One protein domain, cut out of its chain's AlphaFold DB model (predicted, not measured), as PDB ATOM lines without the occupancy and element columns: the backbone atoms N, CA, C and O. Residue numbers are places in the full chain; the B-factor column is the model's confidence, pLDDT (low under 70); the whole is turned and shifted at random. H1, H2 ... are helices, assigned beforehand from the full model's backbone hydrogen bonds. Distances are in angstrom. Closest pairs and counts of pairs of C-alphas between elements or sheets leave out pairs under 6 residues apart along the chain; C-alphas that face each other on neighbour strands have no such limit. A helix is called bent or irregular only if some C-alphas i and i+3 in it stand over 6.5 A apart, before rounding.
ATOM      1  N   MET A   2     259.180 188.227 151.350       81.94
ATOM      2  CA  MET A   2     259.846 189.109 150.364       81.94
ATOM      3  C   MET A   2     258.874 189.713 149.335       81.94
ATOM      4  O   MET A   2     258.917 190.913 149.108       81.94
ATOM      5  N   ALA A   3     257.938 188.916 148.807       87.12
ATOM      6  CA  ALA A   3     256.889 189.413 147.912       87.12
ATOM      7  C   ALA A   3     256.012 190.491 148.577       87.12
ATOM      8  O   ALA A   3     255.619 191.456 147.939       87.12
ATOM      9  N   THR A   4     255.749 190.373 149.884       89.44
ATOM     10  CA  THR A   4     255.009 191.396 150.634       89.44
ATOM     11  C   THR A   4     255.719 192.746 150.577       89.44
ATOM     12  O   THR A   4     255.088 193.757 150.295       89.44
ATOM     13  N   ARG A   5     257.037 192.753 150.804       90.50
ATOM     14  CA  ARG A   5     257.860 193.964 150.717       90.50
ATOM     15  C   ARG A   5     257.827 194.570 149.312       90.50
ATOM     16  O   ARG A   5     257.786 195.786 149.187       90.50
ATOM     17  N   GLU A   6     257.839 193.731 148.281       89.25
ATOM     18  CA  GLU A   6     257.861 194.161 146.879       89.25
ATOM     19  C   GLU A   6     256.520 194.748 146.415       89.25
ATOM     20  O   GLU A   6     256.497 195.830 145.838       89.25
ATOM     21  N   PHE A   7     255.402 194.082 146.713       94.69
ATOM     22  CA  PHE A   7     254.079 194.497 146.229       94.69
ATOM     23  C   PHE A   7     253.347 195.472 147.161       94.69
ATOM     24  O   PHE A   7     252.542 196.271 146.692       94.69
ATOM     25  N   TYR A   8     253.607 195.415 148.471       93.31
ATOM     26  CA  TYR A   8     252.885 196.194 149.491       93.31
ATOM     27  C   TYR A   8     253.796 197.147 150.282       93.31
ATOM     28  O   TYR A   8     253.326 197.893 151.144       93.31
ATOM     29  N   GLY A   9     255.097 197.154 149.979       94.25
ATOM     30  CA  GLY A   9     256.074 198.078 150.546       94.25
ATOM     31  C   GLY A   9     256.643 197.668 151.906       94.25
ATOM     32  O   GLY A   9     256.176 196.752 152.590       94.25
ATOM     33  N   GLU A  10     257.682 198.397 152.321       93.31
ATOM     34  CA  GLU A  10     258.438 198.113 153.549       93.31
ATOM     35  C   GLU A  10     257.568 198.203 154.808       93.31
ATOM     36  O   GLU A  10     257.706 197.387 155.714       93.31
ATOM     37  N   LYS A  11     256.634 199.161 154.860       95.56
ATOM     38  CA  LYS A  11     255.774 199.374 156.032       95.56
ATOM     39  C   LYS A  11     254.930 198.140 156.353       95.56
ATOM     40  O   LYS A  11     254.861 197.734 157.512       95.56
ATOM     41  N   GLU A  12     254.310 197.537 155.341       95.00
ATOM     42  CA  GLU A  12     253.456 196.363 155.534       95.00
ATOM     43  C   GLU A  12     254.280 195.115 155.855       95.00
ATOM     44  O   GLU A  12     253.926 194.334 156.740       95.00
ATOM     45  N   PHE A  13     255.437 194.971 155.207       94.69
ATOM     46  CA  PHE A  13     256.403 193.939 155.559       94.69
ATOM     47  C   PHE A  13     256.827 194.031 157.034       94.69
ATOM     48  O   PHE A  13     256.768 193.028 157.751       94.69
ATOM     49  N   LEU A  14     257.213 195.225 157.499       94.44
ATOM     50  CA  LEU A  14     257.645 195.459 158.878       94.44
ATOM     51  C   LEU A  14     256.520 195.184 159.878       94.44
ATOM     52  O   LEU A  14     256.752 194.570 160.919       94.44
ATOM     53  N   ARG A  15     255.285 195.575 159.546       95.25
ATOM     54  CA  ARG A  15     254.107 195.261 160.361       95.25
ATOM     55  C   ARG A  15     253.941 193.749 160.538       95.25
ATOM     56  O   ARG A  15     253.784 193.277 161.662       95.25
ATOM     57  N   LEU A  16     254.010 192.983 159.447       94.19
ATOM     58  CA  LEU A  16     253.825 191.530 159.475       94.19
ATOM     59  C   LEU A  16     254.969 190.793 160.173       94.19
ATOM     60  O   LEU A  16     254.712 189.900 160.981       94.19
ATOM     61  N   ILE A  17     256.224 191.162 159.903       94.44
ATOM     62  CA  ILE A  17     257.362 190.497 160.544       94.44
ATOM     63  C   ILE A  17     257.400 190.774 162.050       94.44
ATOM     64  O   ILE A  17     257.745 189.878 162.815       94.44
ATOM     65  N   ASN A  18     257.003 191.971 162.493       94.88
ATOM     66  CA  ASN A  18     256.920 192.293 163.917       94.88
ATOM     67  C   ASN A  18     255.781 191.531 164.603       94.88
ATOM     68  O   ASN A  18     256.003 190.955 165.664       94.88
ATOM     69  N   LEU A  19     254.622 191.407 163.950       94.12
ATOM     70  CA  LEU A  19     253.538 190.552 164.439       94.12
ATOM     71  C   LEU A  19     253.991 189.092 164.604       94.12
ATOM     72  O   LEU A  19     253.636 188.435 165.580       94.12
ATOM     73  N   TYR A  20     254.769 188.559 163.658       94.19
ATOM     74  CA  TYR A  20     255.307 187.204 163.789       94.19
ATOM     75  C   TYR A  20     256.336 187.106 164.910       94.19
ATOM     76  O   TYR A  20     256.273 186.150 165.675       94.19
ATOM     77  N   LYS A  21     257.225 188.095 165.070       93.50
ATOM     78  CA  LYS A  21     258.173 188.125 166.195       93.50
ATOM     79  C   LYS A  21     257.438 188.010 167.529       93.50
ATOM     80  O   LYS A  21     257.739 187.087 168.278       93.50
ATOM     81  N   GLU A  22     256.431 188.849 167.770       92.88
ATOM     82  CA  GLU A  22     255.627 188.823 169.002       92.88
ATOM     83  C   GLU A  22     254.969 187.458 169.242       92.88
ATOM     84  O   GLU A  22     255.066 186.903 170.335       92.88
ATOM     85  N   LYS A  23     254.371 186.863 168.202       88.62
ATOM     86  CA  LYS A  23     253.724 185.544 168.290       88.62
ATOM     87  C   LYS A  23     254.685 184.388 168.563       88.62
ATOM     88  O   LYS A  23     254.234 183.317 168.957       88.62
ATOM     89  N   THR A  24     255.977 184.570 168.304       91.81
ATOM     90  CA  THR A  24     256.968 183.480 168.319       91.81
ATOM     91  C   THR A  24     257.849 183.449 169.563       91.81
ATOM     92  O   THR A  24     258.588 182.483 169.730       91.81
ATOM     93  N   LEU A  25     257.735 184.444 170.454       87.19
ATOM     94  CA  LEU A  25     258.587 184.593 171.643       87.19
ATOM     95  C   LEU A  25     258.591 183.363 172.564       87.19
ATOM     96  O   LEU A  25     259.640 183.015 173.091       87.19
ATOM     97  N   ASN A  26     257.443 182.699 172.726       87.62
ATOM     98  CA  ASN A  26     257.275 181.561 173.641       87.62
ATOM     99  C   ASN A  26     256.981 180.244 172.908       87.62
ATOM    100  O   ASN A  26     256.456 179.304 173.502       87.62
ATOM    101  N   LEU A  27     257.244 180.188 171.600       91.00
ATOM    102  CA  LEU A  27     257.037 178.967 170.828       91.00
ATOM    103  C   LEU A  27     258.241 178.033 170.962       91.00
ATOM    104  O   LEU A  27     259.370 178.524 171.023       91.00
ATOM    105  N   PRO A  28     258.025 176.707 170.928       91.75
ATOM    106  CA  PRO A  28     259.112 175.738 170.981       91.75
ATOM    107  C   PRO A  28     260.049 175.862 169.771       91.75
ATOM    108  O   PRO A  28     259.746 176.538 168.776       91.75
ATOM    109  N   ALA A  29     261.207 175.216 169.869       93.19
ATOM    110  CA  ALA A  29     262.192 175.140 168.799       93.19
ATOM    111  C   ALA A  29     261.590 174.604 167.491       93.19
ATOM    112  O   ALA A  29     260.663 173.791 167.499       93.19
ATOM    113  N   ILE A  30     262.132 175.045 166.351       93.12
ATOM    114  CA  ILE A  30     261.732 174.487 165.049       93.12
ATOM    115  C   ILE A  30     262.275 173.066 164.905       93.12
ATOM    116  O   ILE A  30     261.596 172.187 164.365       93.12
ATOM    117  N   ARG A  31     263.513 172.831 165.349       91.94
ATOM    118  CA  ARG A  31     264.143 171.521 165.227       91.94
ATOM    119  C   ARG A  31     263.412 170.510 166.110       91.94
ATOM    120  O   ARG A  31     263.292 170.691 167.314       91.94
ATOM    121  N   GLY A  32     262.940 169.431 165.489       89.88
ATOM    122  CA  GLY A  32     262.278 168.333 166.194       89.88
ATOM    123  C   GLY A  32     260.823 168.593 166.594       89.88
ATOM    124  O   GLY A  32     260.271 167.767 167.312       89.88
ATOM    125  N   ILE A  33     260.190 169.681 166.133       92.56
ATOM    126  CA  ILE A  33     258.768 169.918 166.408       92.56
ATOM    127  C   ILE A  33     257.910 168.777 165.845       92.56
ATOM    128  O   ILE A  33     258.021 168.419 164.666       92.56
ATOM    129  N   ASP A  34     257.039 168.214 166.681       92.06
ATOM    130  CA  ASP A  34     256.026 167.274 166.217       92.06
ATOM    131  C   ASP A  34     254.981 168.040 165.400       92.06
ATOM    132  O   ASP A  34     254.444 169.054 165.837       92.06
ATOM    133  N   ARG A  35     254.668 167.549 164.199       89.12
ATOM    134  CA  ARG A  35     253.635 168.140 163.336       89.12
ATOM    135  C   ARG A  35     252.234 168.031 163.932       89.12
ATOM    136  O   ARG A  35     251.346 168.745 163.475       89.12
ATOM    137  N   SER A  36     252.044 167.136 164.899       92.56
ATOM    138  CA  SER A  36     250.803 166.988 165.651       92.56
ATOM    139  C   SER A  36     250.681 167.976 166.820       92.56
ATOM    140  O   SER A  36     249.582 168.153 167.344       92.56
ATOM    141  N   ASP A  37     251.769 168.661 167.200       92.69
ATOM    142  CA  ASP A  37     251.747 169.664 168.265       92.69
ATOM    143  C   ASP A  37     250.809 170.821 167.893       92.69
ATOM    144  O   ASP A  37     250.826 171.342 166.774       92.69
ATOM    145  N   GLN A  38     250.011 171.274 168.858       92.25
ATOM    146  CA  GLN A  38     249.080 172.394 168.687       92.25
ATOM    147  C   GLN A  38     249.761 173.692 168.204       92.25
ATOM    148  O   GLN A  38     249.139 174.522 167.542       92.25
ATOM    149  N   ASN A  39     251.052 173.861 168.496       92.19
ATOM    150  CA  ASN A  39     251.865 174.999 168.088       92.19
ATOM    151  C   ASN A  39     252.617 174.773 166.772       92.19
ATOM    152  O   ASN A  39     253.199 175.732 166.257       92.19
ATOM    153  N   ALA A  40     252.604 173.561 166.202       91.88
ATOM    154  CA  ALA A  40     253.393 173.201 165.024       91.88
ATOM    155  C   ALA A  40     253.174 174.173 163.861       91.88
ATOM    156  O   ALA A  40     254.124 174.608 163.212       91.88
ATOM    157  N   PHE A  41     251.924 174.585 163.637       91.44
ATOM    158  CA  PHE A  41     251.599 175.562 162.603       91.44
ATOM    159  C   PHE A  41     252.311 176.905 162.833       91.44
ATOM    160  O   PHE A  41     252.974 177.429 161.937       91.44
ATOM    161  N   ASN A  42     252.228 177.458 164.044       91.19
ATOM    162  CA  ASN A  42     252.847 178.747 164.360       91.19
ATOM    163  C   ASN A  42     254.381 178.666 164.336       91.19
ATOM    164  O   ASN A  42     255.043 179.591 163.863       91.19
ATOM    165  N   VAL A  43     254.951 177.545 164.779       92.94
ATOM    166  CA  VAL A  43     256.394 177.279 164.721       92.94
ATOM    167  C   VAL A  43     256.867 177.240 163.264       92.94
ATOM    168  O   VAL A  43     257.762 177.987 162.870       92.94
ATOM    169  N   LEU A  44     256.231 176.434 162.414       91.38
ATOM    170  CA  LEU A  44     256.693 176.245 161.039       91.38
ATOM    171  C   LEU A  44     256.468 177.483 160.159       91.38
ATOM    172  O   LEU A  44     257.344 177.831 159.366       91.38
ATOM    173  N   TYR A  45     255.334 178.178 160.304       89.88
ATOM    174  CA  TYR A  45     254.974 179.281 159.408       89.88
ATOM    175  C   TYR A  45     255.356 180.669 159.932       89.88
ATOM    176  O   TYR A  45     255.831 181.493 159.150       89.88
ATOM    177  N   ALA A  46     255.183 180.948 161.229       92.62
ATOM    178  CA  ALA A  46     255.545 182.251 161.790       92.62
ATOM    179  C   ALA A  46     257.012 182.274 162.232       92.62
ATOM    180  O   ALA A  46     257.776 183.110 161.742       92.62
ATOM    181  N   LYS A  47     257.441 181.331 163.086       94.25
ATOM    182  CA  LYS A  47     258.830 181.293 163.588       94.25
ATOM    183  C   LYS A  47     259.810 181.051 162.444       94.25
ATOM    184  O   LYS A  47     260.768 181.805 162.304       94.25
ATOM    185  N   GLY A  48     259.504 180.114 161.543       93.88
ATOM    186  CA  GLY A  48     260.290 179.889 160.325       93.88
ATOM    187  C   GLY A  48     260.500 181.161 159.493       93.88
ATOM    188  O   GLY A  48     261.625 181.467 159.097       93.88
ATOM    189  N   ALA A  49     259.452 181.963 159.287       94.44
ATOM    190  CA  ALA A  49     259.559 183.225 158.555       94.44
ATOM    191  C   ALA A  49     260.412 184.276 159.290       94.44
ATOM    192  O   ALA A  49     261.175 185.001 158.646       94.44
ATOM    193  N   VAL A  50     260.311 184.349 160.622       95.44
ATOM    194  CA  VAL A  50     261.134 185.239 161.456       95.44
ATOM    195  C   VAL A  50     262.607 184.859 161.366       95.44
ATOM    196  O   VAL A  50     263.439 185.731 161.114       95.44
ATOM    197  N   LEU A  51     262.934 183.574 161.506       95.62
ATOM    198  CA  LEU A  51     264.318 183.108 161.451       95.62
ATOM    199  C   LEU A  51     264.924 183.291 160.057       95.62
ATOM    200  O   LEU A  51     266.049 183.769 159.939       95.62
ATOM    201  N   LEU A  52     264.174 183.008 158.987       95.56
ATOM    202  CA  LEU A  52     264.634 183.274 157.619       95.56
ATOM    203  C   LEU A  52     264.883 184.766 157.370       95.56
ATOM    204  O   LEU A  52     265.819 185.127 156.657       95.56
ATOM    205  N   HIS A  53     264.085 185.646 157.976       95.50
ATOM    206  CA  HIS A  53     264.349 187.078 157.910       95.50
ATOM    207  C   HIS A  53     265.600 187.479 158.706       95.50
ATOM    208  O   HIS A  53     266.392 188.283 158.220       95.50
ATOM    209  N   GLN A  54     265.824 186.901 159.890       95.69
ATOM    210  CA  GLN A  54     267.069 187.109 160.636       95.69
ATOM    211  C   GLN A  54     268.283 186.640 159.828       95.69
ATOM    212  O   GLN A  54     269.270 187.365 159.744       95.69
ATOM    213  N   LEU A  55     268.189 185.488 159.156       97.38
ATOM    214  CA  LEU A  55     269.225 185.014 158.244       97.38
ATOM    215  C   LEU A  55     269.489 186.012 157.118       97.38
ATOM    216  O   LEU A  55     270.639 186.363 156.875       97.38
ATOM    217  N   GLN A  56     268.436 186.517 156.474       96.38
ATOM    218  CA  GLN A  56     268.557 187.545 155.443       96.38
ATOM    219  C   GLN A  56     269.281 188.801 155.955       96.38
ATOM    220  O   GLN A  56     270.100 189.359 155.229       96.38
ATOM    221  N   ILE A  57     268.998 189.245 157.185       95.69
ATOM    222  CA  ILE A  57     269.702 190.374 157.813       95.69
ATOM    223  C   ILE A  57     271.180 190.027 158.030       95.69
ATOM    224  O   ILE A  57     272.039 190.839 157.701       95.69
ATOM    225  N   MET A  58     271.478 188.828 158.542       96.81
ATOM    226  CA  MET A  58     272.848 188.392 158.833       96.81
ATOM    227  C   MET A  58     273.728 188.317 157.582       96.81
ATOM    228  O   MET A  58     274.889 188.714 157.630       96.81
ATOM    229  N   ILE A  59     273.196 187.807 156.468       97.44
ATOM    230  CA  ILE A  59     274.005 187.497 155.274       97.44
ATOM    231  C   ILE A  59     273.852 188.528 154.151       97.44
ATOM    232  O   ILE A  59     274.631 188.523 153.197       97.44
ATOM    233  N   GLY A  60     272.867 189.419 154.269       96.56
ATOM    234  CA  GLY A  60     272.514 190.411 153.262       96.56
ATOM    235  C   GLY A  60     271.548 189.884 152.195       96.56
ATOM    236  O   GLY A  60     271.439 188.685 151.929       96.56
ATOM    237  N   ALA A  61     270.833 190.809 151.547       92.81
ATOM    238  CA  ALA A  61     269.759 190.478 150.611       92.81
ATOM    239  C   ALA A  61     270.236 189.709 149.367       92.81
ATOM    240  O   ALA A  61     269.539 188.796 148.926       92.81
ATOM    241  N   GLU A  62     271.402 190.050 148.812       95.25
ATOM    242  CA  GLU A  62     271.907 189.407 147.592       95.25
ATOM    243  C   GLU A  62     272.337 187.959 147.842       95.25
ATOM    244  O   GLU A  62     271.855 187.060 147.152       95.25
ATOM    245  N   ARG A  63     273.113 187.701 148.904       96.88
ATOM    246  CA  ARG A  63     273.456 186.327 149.308       96.88
ATOM    247  C   ARG A  63     272.215 185.523 149.679       96.88
ATOM    248  O   ARG A  63     272.112 184.358 149.325       96.88
ATOM    249  N   PHE A  64     271.227 186.136 150.328       97.12
ATOM    250  CA  PHE A  64     269.971 185.445 150.622       97.12
ATOM    251  C   PHE A  64     269.206 185.045 149.351       97.12
ATOM    252  O   PHE A  64     268.713 183.923 149.257       97.12
ATOM    253  N   LYS A  65     269.137 185.917 148.336       95.69
ATOM    254  CA  LYS A  65     268.547 185.561 147.034       95.69
ATOM    255  C   LYS A  65     269.327 184.439 146.351       95.69
ATOM    256  O   LYS A  65     268.713 183.550 145.766       95.69
ATOM    257  N   GLU A  66     270.655 184.484 146.399       97.81
ATOM    258  CA  GLU A  66     271.517 183.442 145.838       97.81
ATOM    259  C   GLU A  66     271.313 182.092 146.536       97.81
ATOM    260  O   GLU A  66     271.091 181.091 145.858       97.81
ATOM    261  N   LEU A  67     271.228 182.081 147.869       97.75
ATOM    262  CA  LEU A  67     270.879 180.899 148.657       97.75
ATOM    263  C   LEU A  67     269.549 180.290 148.194       97.75
ATOM    264  O   LEU A  67     269.480 179.100 147.893       97.75
ATOM    265  N   LEU A  68     268.493 181.104 148.064       96.25
ATOM    266  CA  LEU A  68     267.183 180.635 147.592       96.25
ATOM    267  C   LEU A  68     267.237 180.078 146.161       96.25
ATOM    268  O   LEU A  68     266.609 179.055 145.870       96.25
ATOM    269  N   LYS A  69     268.000 180.719 145.266       97.31
ATOM    270  CA  LYS A  69     268.234 180.214 143.905       97.31
ATOM    271  C   LYS A  69     268.932 178.854 143.943       97.31
ATOM    272  O   LYS A  69     268.500 177.943 143.236       97.31
ATOM    273  N   ASN A  70     269.964 178.695 144.768       97.69
ATOM    274  CA  ASN A  70     270.720 177.449 144.864       97.69
ATOM    275  C   ASN A  70     269.878 176.320 145.452       97.69
ATOM    276  O   ASN A  70     269.849 175.239 144.868       97.69
ATOM    277  N   ILE A  71     269.092 176.588 146.499       97.56
ATOM    278  CA  ILE A  71     268.114 175.642 147.055       97.56
ATOM    279  C   ILE A  71     267.161 175.139 145.968       97.56
ATOM    280  O   ILE A  71     266.967 173.930 145.811       97.56
ATOM    281  N   HIS A  72     266.605 176.051 145.163       96.81
ATOM    282  CA  HIS A  72     265.683 175.682 144.093       96.81
ATOM    283  C   HIS A  72     266.353 174.876 142.967       96.81
ATOM    284  O   HIS A  72     265.758 173.915 142.461       96.81
ATOM    285  N   ARG A  73     267.570 175.261 142.556       97.81
ATOM    286  CA  ARG A  73     268.323 174.605 141.470       97.81
ATOM    287  C   ARG A  73     268.828 173.224 141.881       97.81
ATOM    288  O   ARG A  73     268.630 172.275 141.132       97.81
ATOM    289  N   LYS A  74     269.416 173.110 143.075       97.31
ATOM    290  CA  LYS A  74     269.970 171.866 143.635       97.31
ATOM    291  C   LYS A  74     268.898 170.935 144.216       97.31
ATOM    292  O   LYS A  74     269.217 169.823 144.610       97.31
ATOM    293  N   LYS A  75     267.629 171.366 144.248       97.25
ATOM    294  CA  LYS A  75     266.492 170.607 144.804       97.25
ATOM    295  C   LYS A  75     266.749 170.157 146.246       97.25
ATOM    296  O   LYS A  75     266.410 169.035 146.612       97.25
ATOM    297  N   ILE A  76     267.308 171.056 147.053       97.00
ATOM    298  CA  ILE A  76     267.548 170.835 148.481       97.00
ATOM    299  C   ILE A  76     266.198 170.635 149.186       97.00
ATOM    300  O   ILE A  76     265.289 171.455 149.043       97.00
ATOM    301  N   LYS A  77     266.054 169.521 149.914       94.75
ATOM    302  CA  LYS A  77     264.788 169.104 150.558       94.75
ATOM    303  C   LYS A  77     264.888 168.885 152.063       94.75
ATOM    304  O   LYS A  77     263.861 168.689 152.707       94.75
ATOM    305  N   ASN A  78     266.093 168.878 152.617       94.38
ATOM    306  CA  ASN A  78     266.323 168.631 154.033       94.38
ATOM    307  C   ASN A  78     267.180 169.750 154.635       94.38
ATOM    308  O   ASN A  78     267.786 170.552 153.925       94.38
ATOM    309  N   THR A  79     267.177 169.820 155.965       93.50
ATOM    310  CA  THR A  79     267.889 170.867 156.699       93.50
ATOM    311  C   THR A  79     269.403 170.715 156.594       93.50
ATOM    312  O   THR A  79     270.071 171.734 156.555       93.50
ATOM    313  N   LEU A  80     269.948 169.497 156.515       94.94
ATOM    314  CA  LEU A  80     271.400 169.281 156.439       94.94
ATOM    315  C   LEU A  80     271.980 169.899 155.164       94.94
ATOM    316  O   LEU A  80     272.809 170.798 155.250       94.94
ATOM    317  N   ASP A  81     271.425 169.545 154.007       97.31
ATOM    318  CA  ASP A  81     271.842 170.096 152.715       97.31
ATOM    319  C   ASP A  81     271.646 171.625 152.655       97.31
ATOM    320  O   ASP A  81     272.414 172.342 152.014       97.31
ATOM    321  N   PHE A  82     270.617 172.152 153.332       97.31
ATOM    322  CA  PHE A  82     270.418 173.597 153.470       97.31
ATOM    323  C   PHE A  82     271.555 174.255 154.267       97.31
ATOM    324  O   PHE A  82     272.026 175.325 153.879       97.31
ATOM    325  N   MET A  83     271.987 173.639 155.373       97.38
ATOM    326  CA  MET A  83     273.082 174.164 156.193       97.38
ATOM    327  C   MET A  83     274.415 174.102 155.446       97.38
ATOM    328  O   MET A  83     275.190 175.053 155.531       97.38
ATOM    329  N   ASP A  84     274.656 173.044 154.671       97.81
ATOM    330  CA  ASP A  84     275.856 172.911 153.838       97.81
ATOM    331  C   ASP A  84     275.910 173.999 152.759       97.81
ATOM    332  O   ASP A  84     276.940 174.655 152.574       97.81
ATOM    333  N   GLU A  85     274.780 174.267 152.096       98.06
ATOM    334  CA  GLU A  85     274.679 175.359 151.126       98.06
ATOM    335  C   GLU A  85     274.917 176.725 151.779       98.06
ATOM    336  O   GLU A  85     275.640 177.563 151.234       98.06
ATOM    337  N   LEU A  86     274.337 176.953 152.962       98.06
ATOM    338  CA  LEU A  86     274.533 178.190 153.712       98.06
ATOM    339  C   LEU A  86     276.009 178.385 154.084       98.06
ATOM    340  O   LEU A  86     276.542 179.482 153.892       98.06
ATOM    341  N   THR A  87     276.677 177.338 154.572       98.00
ATOM    342  CA  THR A  87     278.110 177.358 154.894       98.00
ATOM    343  C   THR A  87     278.941 177.688 153.657       98.00
ATOM    344  O   THR A  87     279.782 178.583 153.716       98.00
ATOM    345  N   SER A  88     278.666 177.029 152.525       97.25
ATOM    346  CA  SER A  88     279.383 177.254 151.265       97.25
ATOM    347  C   SER A  88     279.243 178.683 150.737       97.25
ATOM    348  O   SER A  88     280.167 179.178 150.095       97.25
ATOM    349  N   LEU A  89     278.096 179.331 150.955       96.81
ATOM    350  CA  LEU A  89     277.827 180.682 150.454       96.81
ATOM    351  C   LEU A  89     278.305 181.790 151.406       96.81
ATOM    352  O   LEU A  89     278.438 182.951 151.009       96.81
ATOM    353  N   THR A  90     278.511 181.459 152.681       96.31
ATOM    354  CA  THR A  90     278.803 182.436 153.734       96.31
ATOM    355  C   THR A  90     280.045 182.048 154.529       96.31
ATOM    356  O   THR A  90     281.159 182.342 154.105       96.31
ATOM    357  N   SER A  91     279.865 181.436 155.696       96.38
ATOM    358  CA  SER A  91     280.918 180.917 156.556       96.38
ATOM    359  C   SER A  91     280.342 179.898 157.534       96.38
ATOM    360  O   SER A  91     279.149 179.920 157.853       96.38
ATOM    361  N   GLU A  92     281.209 179.046 158.075       96.56
ATOM    362  CA  GLU A  92     280.848 178.103 159.136       96.56
ATOM    363  C   GLU A  92     280.294 178.829 160.373       96.56
ATOM    364  O   GLU A  92     279.299 178.409 160.957       96.56
ATOM    365  N   GLU A  93     280.863 179.985 160.728       97.06
ATOM    366  CA  GLU A  93     280.367 180.815 161.831       97.06
ATOM    367  C   GLU A  93     278.907 181.250 161.618       97.06
ATOM    368  O   GLU A  93     278.085 181.160 162.532       97.06
ATOM    369  N   THR A  94     278.571 181.708 160.410       96.25
ATOM    370  CA  THR A  94     277.215 182.151 160.059       96.25
ATOM    371  C   THR A  94     276.231 180.987 160.106       96.25
ATOM    372  O   THR A  94     275.149 181.108 160.685       96.25
ATOM    373  N   SER A  95     276.629 179.847 159.543       96.06
ATOM    374  CA  SER A  95     275.834 178.621 159.546       96.06
ATOM    375  C   SER A  95     275.573 178.130 160.973       96.06
ATOM    376  O   SER A  95     274.430 177.881 161.352       96.06
ATOM    377  N   ASN A  96     276.596 178.136 161.831       96.62
ATOM    378  CA  ASN A  96     276.473 177.775 163.243       96.62
ATOM    379  C   ASN A  96     275.564 178.735 164.022       96.62
ATOM    380  O   ASN A  96     274.754 178.284 164.836       96.62
ATOM    381  N   LYS A  97     275.648 180.048 163.769       97.12
ATOM    382  CA  LYS A  97     274.721 181.033 164.354       97.12
ATOM    383  C   LYS A  97     273.280 180.740 163.951       97.12
ATOM    384  O   LYS A  97     272.410 180.723 164.816       97.12
ATOM    385  N   PHE A  98     273.026 180.468 162.671       96.94
ATOM    386  CA  PHE A  98     271.681 180.141 162.204       96.94
ATOM    387  C   PHE A  98     271.180 178.799 162.749       96.94
ATOM    388  O   PHE A  98     270.027 178.710 163.156       96.94
ATOM    389  N   SER A  99     272.044 177.784 162.839       95.88
ATOM    390  CA  SER A  99     271.696 176.482 163.422       95.88
ATOM    391  C   SER A  99     271.170 176.629 164.846       95.88
ATOM    392  O   SER A  99     270.114 176.090 165.159       95.88
ATOM    393  N   LYS A 100     271.855 177.435 165.671       95.81
ATOM    394  CA  LYS A 100     271.432 177.730 167.047       95.81
ATOM    395  C   LYS A 100     270.054 178.382 167.101       95.81
ATOM    396  O   LYS A 100     269.287 178.074 168.000       95.81
ATOM    397  N   LEU A 101     269.708 179.243 166.141       94.31
ATOM    398  CA  LEU A 101     268.372 179.850 166.085       94.31
ATOM    399  C   LEU A 101     267.261 178.819 165.840       94.31
ATOM    400  O   LEU A 101     266.132 179.061 166.249       94.31
ATOM    401  N   LEU A 102     267.557 177.693 165.183       93.06
ATOM    402  CA  LEU A 102     266.581 176.619 164.961       93.06
ATOM    403  C   LEU A 102     266.295 175.805 166.235       93.06
ATOM    404  O   LEU A 102     265.264 175.128 166.284       93.06
ATOM    405  N   ASP A 103     267.197 175.873 167.221       92.12
ATOM    406  CA  ASP A 103     267.118 175.189 168.520       92.12
ATOM    407  C   ASP A 103     266.490 176.044 169.633       92.12
ATOM    408  O   ASP A 103     266.159 175.515 170.694       92.12
ATOM    409  N   LEU A 104     266.340 177.353 169.404       84.06
ATOM    410  CA  LEU A 104     265.611 178.283 170.274       84.06
ATOM    411  C   LEU A 104     264.128 178.241 169.936       84.06
ATOM    412  O   LEU A 104     263.274 178.401 170.829       84.06
TER     413      LEU A 104
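Overview. This is residues 2 to 104 of the 104 residues of the protein "M1 family metallopeptidase" of Clostridium sp. (UniProt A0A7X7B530). What shape does the printed part make? H2 runs through the middle, with the later part of H1 packed across its residues 42 to 50 and H5 running back beside its residues 51 to 59. At the far end of H2, H3 turns off; H4 packs slantwise on H3 and folds back with H5 as a helical hairpin. What is it made of? The printed part has 103 residues with five named helices, H1 to H5 in order, and no named strand: all helix. It is compact, with a radius of gyration of the C-alphas of 14.1 A and spans of 34 by 33 by 24 A.

Arrangement. What stands round the hub? H1, residues 2 to 24, touches the hub H2, residues 40 to 59, at a steep tilt of 61 degrees with its residues 17 to 24 alone; the closest C-alphas, of Tyr 20 and Ala 46, are 5.3 A apart. H2 touches H5, residues 92 to 103, at a shallow tilt of 21 degrees, opposite ways, the closest C-alphas being those of Leu 55 and Phe 98, 6.7 A. H2 and H3, residues 61 to 74, only just touch, with 3 pairs of C-alphas within 8 A, and only at the corner, closest at the C-alphas of Gln 56 and Phe 64, 5.4 A. How do the helix backbones run? Every O i to N i+4 pair is within hydrogen-bond range in H3 and in H4, residues 79 to 89, against 16 of 19 in H1, 14 of 16 in H2 and 7 of 8 in H5.

Along the chain. Where does H1 begin? It begins at C-alpha 2, (259.846, 189.109, 150.364), and is irregular, with a kink of 142 degrees near residue 9 and C-alphas 7 and 10 9.3 A apart. Where does H5 end? It ends at C-alpha 103, (267.118, 175.189, 168.520); H2 is 26.9 A long from first to last C-alpha.

Size, cuts and confidence. Which link is long? H1 to H2, residues 25 to 39; the others are tight. Is anything cut or uncertain? The printed part has no cut, and no printed residue is under 70 in pLDDT.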